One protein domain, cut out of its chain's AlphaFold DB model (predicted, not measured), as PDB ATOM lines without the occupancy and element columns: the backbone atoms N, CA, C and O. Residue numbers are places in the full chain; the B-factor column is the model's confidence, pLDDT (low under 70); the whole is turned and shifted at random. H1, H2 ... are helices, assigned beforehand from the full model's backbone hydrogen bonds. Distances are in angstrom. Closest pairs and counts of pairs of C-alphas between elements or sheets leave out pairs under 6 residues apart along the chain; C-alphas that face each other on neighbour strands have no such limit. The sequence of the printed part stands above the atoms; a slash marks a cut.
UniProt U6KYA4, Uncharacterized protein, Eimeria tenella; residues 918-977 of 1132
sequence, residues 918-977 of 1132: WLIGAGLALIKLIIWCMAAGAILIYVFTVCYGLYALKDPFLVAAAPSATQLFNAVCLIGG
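This is residues 918 to 977 of the 1132 residues of an uncharacterized protein of Eimeria tenella (UniProt U6KYA4). One long, unbent helix, H1, makes the length of an open hook; past its far end a loop, residues 954 to 964, folds back to a short helix, H2, with which the printed part ends, set slantwise off the side of H1 with a gap between them. The two helices form no packed core. The printed part has 60 residues, with two named helices in the order H1, H2 and no named strand; the class is all helix. It is extended, with a radius of gyration of the C-alphas of 16.8 A and spans of 55 by 22 by 16 A.

Start at Trp 918, where H1, residues 918 to 953, begins; look along it to residue 945 and you find that residues 918 to 945 stand free. Go on through the long link of 11 residues to H2, residues 965 to 977. H1 and H2 are apart, with no C-alpha of the one within 8 A of the other. Residues 963 to 977, of which 965 to 977 belong to H2, stand free too. In both H1 and H2 every O i to N i+4 pair is within hydrogen-bond range.

Find C-alpha 918 at (31.429, 3.271, 59.345); from there H1 runs 52.5 A to C-alpha 953 at (34.472, -37.814, 26.832). H2 begins at C-alpha 965 at (44.678, -18.151, 28.273) and runs 18.1 A to C-alpha 977 at (29.092, -9.082, 26.370).

The two C-alphas farthest apart are those of Trp 918 and Asp 955, at 55.3 A, while the first and last printed C-alphas, of Trp 918 and Gly 977, are 35.3 A apart. The printed part has no cut. Look in the B-factor column for the model's confidence: the mean pLDDT of the printed part is 84.4, that of H1 is 95 and that of H2 is 73. Residues 955 to 963, 965 to 966 and 970 are under 70.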
ATOM      1  N   TRP A 918      31.306   4.687  58.999       95.00
ATOM      2  CA  TRP A 918      31.429   3.271  59.345       95.00
ATOM      3  C   TRP A 918      30.466   2.392  58.535       95.00
ATOM      4  O   TRP A 918      30.878   1.354  58.019       95.00
ATOM      5  N   LEU A 919      29.216   2.830  58.335       94.12
ATOM      6  CA  LEU A 919      28.238   2.130  57.491       94.12
ATOM      7  C   LEU A 919      28.672   2.065  56.016       94.12
ATOM      8  O   LEU A 919      28.519   1.020  55.387       94.12
ATOM      9  N   ILE A 920      29.270   3.132  55.473       94.94
ATOM     10  CA  ILE A 920      29.856   3.132  54.121       94.94
ATOM     11  C   ILE A 920      31.036   2.149  54.047       94.94
ATOM     12  O   ILE A 920      31.114   1.358  53.108       94.94
ATOM     13  N   GLY A 921      31.919   2.139  55.051       95.69
ATOM     14  CA  GLY A 921      33.027   1.181  55.141       95.69
ATOM     15  C   GLY A 921      32.554  -0.277  55.192       95.69
ATOM     16  O   GLY A 921      33.048  -1.115  54.436       95.69
ATOM     17  N   ALA A 922      31.546  -0.570  56.017       95.88
ATOM     18  CA  ALA A 922      30.923  -1.889  56.113       95.88
ATOM     19  C   ALA A 922      30.227  -2.305  54.802       95.88
ATOM     20  O   ALA A 922      30.366  -3.449  54.368       95.88
ATOM     21  N   GLY A 923      29.542  -1.376  54.125       96.69
ATOM     22  CA  GLY A 923      28.929  -1.609  52.815       96.69
ATOM     23  C   GLY A 923      29.958  -1.954  51.734       96.69
ATOM     24  O   GLY A 923      29.789  -2.932  51.009       96.69
ATOM     25  N   LEU A 924      31.071  -1.218  51.669       96.06
ATOM     26  CA  LEU A 924      32.173  -1.507  50.743       96.06
ATOM     27  C   LEU A 924      32.861  -2.849  51.046       96.06
ATOM     28  O   LEU A 924      33.239  -3.564  50.116       96.06
ATOM     29  N   ALA A 925      32.993  -3.226  52.321       95.94
ATOM     30  CA  ALA A 925      33.498  -4.541  52.715       95.94
ATOM     31  C   ALA A 925      32.549  -5.677  52.288       95.94
ATOM     32  O   ALA A 925      33.007  -6.691  51.760       95.94
ATOM     33  N   LEU A 926      31.233  -5.491  52.439       96.50
ATOM     34  CA  LEU A 926      30.219  -6.450  51.994       96.50
ATOM     35  C   LEU A 926      30.209  -6.610  50.465       96.50
ATOM     36  O   LEU A 926      30.164  -7.735  49.973       96.50
ATOM     37  N   ILE A 927      30.322  -5.513  49.709       96.19
ATOM     38  CA  ILE A 927      30.422  -5.550  48.239       96.19
ATOM     39  C   ILE A 927      31.684  -6.308  47.801       96.19
ATOM     40  O   ILE A 927      31.598  -7.186  46.943       96.19
ATOM     41  N   LYS A 928      32.842  -6.052  48.430       95.94
ATOM     42  CA  LYS A 928      34.070  -6.824  48.170       95.94
ATOM     43  C   LYS A 928      33.883  -8.315  48.462       95.94
ATOM     44  O   LYS A 928      34.312  -9.134  47.653       95.94
ATOM     45  N   LEU A 929      33.228  -8.676  49.568       96.62
ATOM     46  CA  LEU A 929      32.939 -10.074  49.905       96.62
ATOM     47  C   LEU A 929      32.060 -10.748  48.838       96.62
ATOM     48  O   LEU A 929      32.371 -11.856  48.412       96.62
ATOM     49  N   ILE A 930      31.013 -10.067  48.358       96.44
ATOM     50  CA  ILE A 930      30.130 -10.574  47.296       96.44
ATOM     51  C   ILE A 930      30.912 -10.804  45.994       96.44
ATOM     52  O   ILE A 930      30.776 -11.868  45.392       96.44
ATOM     53  N   ILE A 931      31.778  -9.869  45.588       96.25
ATOM     54  CA  ILE A 931      32.628 -10.017  44.391       96.25
ATOM     55  C   ILE A 931      33.560 -11.234  44.524       96.25
ATOM     56  O   ILE A 931      33.642 -12.043  43.600       96.25
ATOM     57  N   TRP A 932      34.199 -11.426  45.685       97.12
ATOM     58  CA  TRP A 932      35.021 -12.614  45.950       97.12
ATOM     59  C   TRP A 932      34.213 -13.920  45.928       97.12
ATOM     60  O   TRP A 932      34.689 -14.920  45.390       97.12
ATOM     61  N   CYS A 933      32.982 -13.926  46.447       96.94
ATOM     62  CA  CYS A 933      32.090 -15.085  46.356       96.94
ATOM     63  C   CYS A 933      31.685 -15.403  44.906       96.94
ATOM     64  O   CYS A 933      31.663 -16.575  44.536       96.94
ATOM     65  N   MET A 934      31.416 -14.390  44.076       96.00
ATOM     66  CA  MET A 934      31.107 -14.577  42.651       96.00
ATOM     67  C   MET A 934      32.315 -15.122  41.877       96.00
ATOM     68  O   MET A 934      32.166 -16.075  41.114       96.00
ATOM     69  N   ALA A 935      33.518 -14.592  42.123       95.62
ATOM     70  CA  ALA A 935      34.754 -15.090  41.515       95.62
ATOM     71  C   ALA A 935      35.045 -16.550  41.911       95.62
ATOM     72  O   ALA A 935      35.323 -17.386  41.052       95.62
ATOM     73  N   ALA A 936      34.907 -16.893  43.198       96.94
ATOM     74  CA  ALA A 936      35.044 -18.270  43.671       96.94
ATOM     75  C   ALA A 936      33.981 -19.208  43.065       96.94
ATOM     76  O   ALA A 936      34.293 -20.346  42.716       96.94
ATOM     77  N   GLY A 937      32.744 -18.728  42.891       97.19
ATOM     78  CA  GLY A 937      31.674 -19.455  42.205       97.19
ATOM     79  C   GLY A 937      31.999 -19.740  40.737       97.19
ATOM     80  O   GLY A 937      31.864 -20.879  40.298       97.19
ATOM     81  N   ALA A 938      32.497 -18.745  39.997       94.94
ATOM     82  CA  ALA A 938      32.917 -18.908  38.605       94.94
ATOM     83  C   ALA A 938      34.071 -19.917  38.456       94.94
ATOM     84  O   ALA A 938      34.017 -20.783  37.586       94.94
ATOM     85  N   ILE A 939      35.069 -19.871  39.349       95.75
ATOM     86  CA  ILE A 939      36.173 -20.845  39.379       95.75
ATOM     87  C   ILE A 939      35.652 -22.262  39.666       95.75
ATOM     88  O   ILE A 939      36.061 -23.210  39.000       95.75
ATOM     89  N   LEU A 940      34.721 -22.423  40.613       96.69
ATOM     90  CA  LEU A 940      34.107 -23.722  40.908       96.69
ATOM     91  C   LEU A 940      33.285 -24.267  39.730       96.69
ATOM     92  O   LEU A 940      33.342 -25.466  39.467       96.69
ATOM     93  N   ILE A 941      32.566 -23.406  39.002       96.31
ATOM     94  CA  ILE A 941      31.844 -23.788  37.778       96.31
ATOM     95  C   ILE A 941      32.833 -24.218  36.688       96.31
ATOM     96  O   ILE A 941      32.630 -25.272  36.095       96.31
ATOM     97  N   TYR A 942      33.921 -23.472  36.467       95.00
ATOM     98  CA  TYR A 942      34.953 -23.821  35.483       95.00
ATOM     99  C   TYR A 942      35.649 -25.154  35.803       95.00
ATOM    100  O   TYR A 942      35.786 -26.014  34.937       95.00
ATOM    101  N   VAL A 943      36.036 -25.379  37.062       95.81
ATOM    102  CA  VAL A 943      36.601 -26.671  37.488       95.81
ATOM    103  C   VAL A 943      35.576 -27.793  37.303       95.81
ATOM    104  O   VAL A 943      35.935 -28.873  36.836       95.81
ATOM    105  N   PHE A 944      34.295 -27.549  37.601       96.19
ATOM    106  CA  PHE A 944      33.243 -28.539  37.377       96.19
ATOM    107  C   PHE A 944      33.035 -28.851  35.888       96.19
ATOM    108  O   PHE A 944      32.929 -30.027  35.551       96.19
ATOM    109  N   THR A 945      33.019 -27.863  34.986       94.31
ATOM    110  CA  THR A 945      32.855 -28.114  33.541       94.31
ATOM    111  C   THR A 945      34.060 -28.832  32.942       94.31
ATOM    112  O   THR A 945      33.863 -29.763  32.164       94.31
ATOM    113  N   VAL A 946      35.289 -28.502  33.355       94.19
ATOM    114  CA  VAL A 946      36.503 -29.233  32.946       94.19
ATOM    115  C   VAL A 946      36.467 -30.681  33.451       94.19
ATOM    116  O   VAL A 946      36.626 -31.610  32.661       94.19
ATOM    117  N   CYS A 947      36.185 -30.912  34.738       94.44
ATOM    118  CA  CYS A 947      36.068 -32.269  35.284       94.44
ATOM    119  C   CYS A 947      34.903 -33.064  34.668       94.44
ATOM    120  O   CYS A 947      35.029 -34.273  34.478       94.44
ATOM    121  N   TYR A 948      33.786 -32.411  34.338       94.38
ATOM    122  CA  TYR A 948      32.649 -33.042  33.671       94.38
ATOM    123  C   TYR A 948      32.972 -33.409  32.218       94.38
ATOM    124  O   TYR A 948      32.654 -34.517  31.801       94.38
ATOM    125  N   GLY A 949      33.662 -32.539  31.471       91.31
ATOM    126  CA  GLY A 949      34.141 -32.836  30.117       91.31
ATOM    127  C   GLY A 949      35.086 -34.038  30.093       91.31
ATOM    128  O   GLY A 949      34.853 -34.988  29.349       91.31
ATOM    129  N   LEU A 950      36.081 -34.056  30.989       90.56
ATOM    130  CA  LEU A 950      37.003 -35.186  31.166       90.56
ATOM    131  C   LEU A 950      36.279 -36.493  31.542       90.56
ATOM    132  O   LEU A 950      36.662 -37.567  31.085       90.56
ATOM    133  N   TYR A 951      35.217 -36.423  32.353       92.00
ATOM    134  CA  TYR A 951      34.408 -37.593  32.708       92.00
ATOM    135  C   TYR A 951      33.510 -38.079  31.556       92.00
ATOM    136  O   TYR A 951      33.344 -39.285  31.367       92.00
ATOM    137  N   ALA A 952      32.919 -37.153  30.798       91.50
ATOM    138  CA  ALA A 952      31.964 -37.450  29.738       91.50
ATOM    139  C   ALA A 952      32.633 -38.007  28.473       91.50
ATOM    140  O   ALA A 952      32.117 -38.961  27.891       91.50
ATOM    141  N   LEU A 953      33.778 -37.443  28.071       85.62
ATOM    142  CA  LEU A 953      34.472 -37.814  26.832       85.62
ATOM    143  C   LEU A 953      35.162 -39.185  26.912       85.62
ATOM    144  O   LEU A 953      35.289 -39.847  25.892       85.62
ATOM    145  N   LYS A 954      35.578 -39.638  28.106       82.69
ATOM    146  CA  LYS A 954      36.337 -40.891  28.362       82.69
ATOM    147  C   LYS A 954      37.702 -41.027  27.668       82.69
ATOM    148  O   LYS A 954      38.430 -41.967  27.990       82.69
ATOM    149  N   ASP A 955      38.049 -40.125  26.761       69.12
ATOM    150  CA  ASP A 955      39.303 -40.138  26.014       69.12
ATOM    151  C   ASP A 955      40.545 -39.900  26.896       69.12
ATOM    152  O   ASP A 955      40.461 -39.275  27.962       69.12
ATOM    153  N   PRO A 956      41.727 -40.397  26.480       66.75
ATOM    154  CA  PRO A 956      42.960 -40.231  27.238       66.75
ATOM    155  C   PRO A 956      43.359 -38.756  27.386       66.75
ATOM    156  O   PRO A 956      43.370 -37.979  26.433       66.75
ATOM    157  N   PHE A 957      43.780 -38.416  28.606       59.03
ATOM    158  CA  PHE A 957      44.017 -37.074  29.170       59.03
ATOM    159  C   PHE A 957      44.995 -36.142  28.411       59.03
ATOM    160  O   PHE A 957      45.255 -35.033  28.868       59.03
ATOM    161  N   LEU A 958      45.587 -36.589  27.300       55.81
ATOM    162  CA  LEU A 958      46.693 -35.924  26.599       55.81
ATOM    163  C   LEU A 958      46.258 -35.043  25.418       55.81
ATOM    164  O   LEU A 958      47.020 -34.166  25.026       55.81
ATOM    165  N   VAL A 959      45.057 -35.245  24.862       53.47
ATOM    166  CA  VAL A 959      44.535 -34.415  23.751       53.47
ATOM    167  C   VAL A 959      43.706 -33.231  24.269       53.47
ATOM    168  O   VAL A 959      43.684 -32.172  23.651       53.47
ATOM    169  N   ALA A 960      43.106 -33.361  25.456       53.50
ATOM    170  CA  ALA A 960      42.420 -32.277  26.166       53.50
ATOM    171  C   ALA A 960      43.408 -31.318  26.869       53.50
ATOM    172  O   ALA A 960      43.266 -31.011  28.056       53.50
ATOM    173  N   ALA A 961      44.434 -30.861  26.142       50.47
ATOM    174  CA  ALA A 961      45.307 -29.786  26.598       50.47
ATOM    175  C   ALA A 961      44.472 -28.525  26.877       50.47
ATOM    176  O   ALA A 961      43.488 -28.256  26.187       50.47
ATOM    177  N   ALA A 962      44.832 -27.780  27.927       58.31
ATOM    178  CA  ALA A 962      43.994 -26.695  28.431       58.31
ATOM    179  C   ALA A 962      43.699 -25.637  27.347       58.31
ATOM    180  O   ALA A 962      44.616 -25.284  26.597       58.31
ATOM    181  N   PRO A 963      42.466 -25.087  27.286       63.47
ATOM    182  CA  PRO A 963      42.178 -23.959  26.409       63.47
ATOM    183  C   PRO A 963      43.152 -22.825  26.729       63.47
ATOM    184  O   PRO A 963      43.445 -22.561  27.901       63.47
ATOM    185  N   SER A 964      43.684 -22.177  25.695       73.62
ATOM    186  CA  SER A 964      44.718 -21.159  25.888       73.62
ATOM    187  C   SER A 964      44.193 -20.013  26.760       73.62
ATOM    188  O   SER A 964      42.990 -19.739  26.792       73.62
ATOM    189  N   ALA A 965      45.084 -19.300  27.456       61.75
ATOM    190  CA  ALA A 965      44.678 -18.151  28.273       61.75
ATOM    191  C   ALA A 965      43.863 -17.125  27.456       61.75
ATOM    192  O   ALA A 965      42.910 -16.544  27.969       61.75
ATOM    193  N   THR A 966      44.170 -16.989  26.162       61.31
ATOM    194  CA  THR A 966      43.422 -16.193  25.181       61.31
ATOM    195  C   THR A 966      42.017 -16.738  24.910       61.31
ATOM    196  O   THR A 966      41.069 -15.963  24.859       61.31
ATOM    197  N   GLN A 967      41.834 -18.057  24.779       71.00
ATOM    198  CA  GLN A 967      40.503 -18.668  24.634       71.00
ATOM    199  C   GLN A 967      39.657 -18.488  25.902       71.00
ATOM    200  O   GLN A 967      38.477 -18.155  25.802       71.00
ATOM    201  N   LEU A 968      40.257 -18.639  27.089       73.56
ATOM    202  CA  LEU A 968      39.588 -18.364  28.363       73.56
ATOM    203  C   LEU A 968      39.177 -16.885  28.468       73.56
ATOM    204  O   LEU A 968      38.040 -16.587  28.825       73.56
ATOM    205  N   PHE A 969      40.079 -15.965  28.117       72.62
ATOM    206  CA  PHE A 969      39.815 -14.526  28.100       72.62
ATOM    207  C   PHE A 969      38.689 -14.169  27.121       72.62
ATOM    208  O   PHE A 969      37.732 -13.504  27.511       72.62
ATOM    209  N   ASN A 970      38.732 -14.687  25.891       69.38
ATOM    210  CA  ASN A 970      37.693 -14.458  24.887       69.38
ATOM    211  C   ASN A 970      36.332 -15.014  25.335       69.38
ATOM    212  O   ASN A 970      35.319 -14.339  25.165       69.38
ATOM    213  N   ALA A 971      36.291 -16.188  25.976       74.94
ATOM    214  CA  ALA A 971      35.062 -16.733  26.555       74.94
ATOM    215  C   ALA A 971      34.507 -15.852  27.694       74.94
ATOM    216  O   ALA A 971      33.304 -15.601  27.745       74.94
ATOM    217  N   VAL A 972      35.367 -15.326  28.574       75.62
ATOM    218  CA  VAL A 972      34.968 -14.377  29.630       75.62
ATOM    219  C   VAL A 972      34.449 -13.063  29.033       75.62
ATOM    220  O   VAL A 972      33.427 -12.557  29.490       75.62
ATOM    221  N   CYS A 973      35.085 -12.543  27.981       76.25
ATOM    222  CA  CYS A 973      34.640 -11.343  27.271       76.25
ATOM    223  C   CYS A 973      33.297 -11.551  26.550       76.25
ATOM    224  O   CYS A 973      32.433 -10.681  26.632       76.25
ATOM    225  N   LEU A 974      33.070 -12.711  25.922       74.81
ATOM    226  CA  LEU A 974      31.781 -13.071  25.314       74.81
ATOM    227  C   LEU A 974      30.667 -13.194  26.363       74.81
ATOM    228  O   LEU A 974      29.585 -12.639  26.178       74.81
ATOM    229  N   ILE A 975      30.933 -13.849  27.498       79.44
ATOM    230  CA  ILE A 975      29.981 -13.928  28.620       79.44
ATOM    231  C   ILE A 975      29.693 -12.527  29.182       79.44
ATOM    232  O   ILE A 975      28.536 -12.196  29.426       79.44
ATOM    233  N   GLY A 976      30.713 -11.676  29.331       82.69
ATOM    234  CA  GLY A 976      30.553 -10.274  29.726       82.69
ATOM    235  C   GLY A 976      29.690  -9.479  28.743       82.69
ATOM    236  O   GLY A 976      28.778  -8.770  29.165       82.69
ATOM    237  N   GLY A 977      29.910  -9.659  27.438       81.44
ATOM    238  CA  GLY A 977      29.092  -9.082  26.370       81.44
ATOM    239  C   GLY A 977      27.627  -9.510  26.461       81.44
ATOM    240  O   GLY A 977      26.744  -8.653  26.487       81.44
TER     241      GLY A 977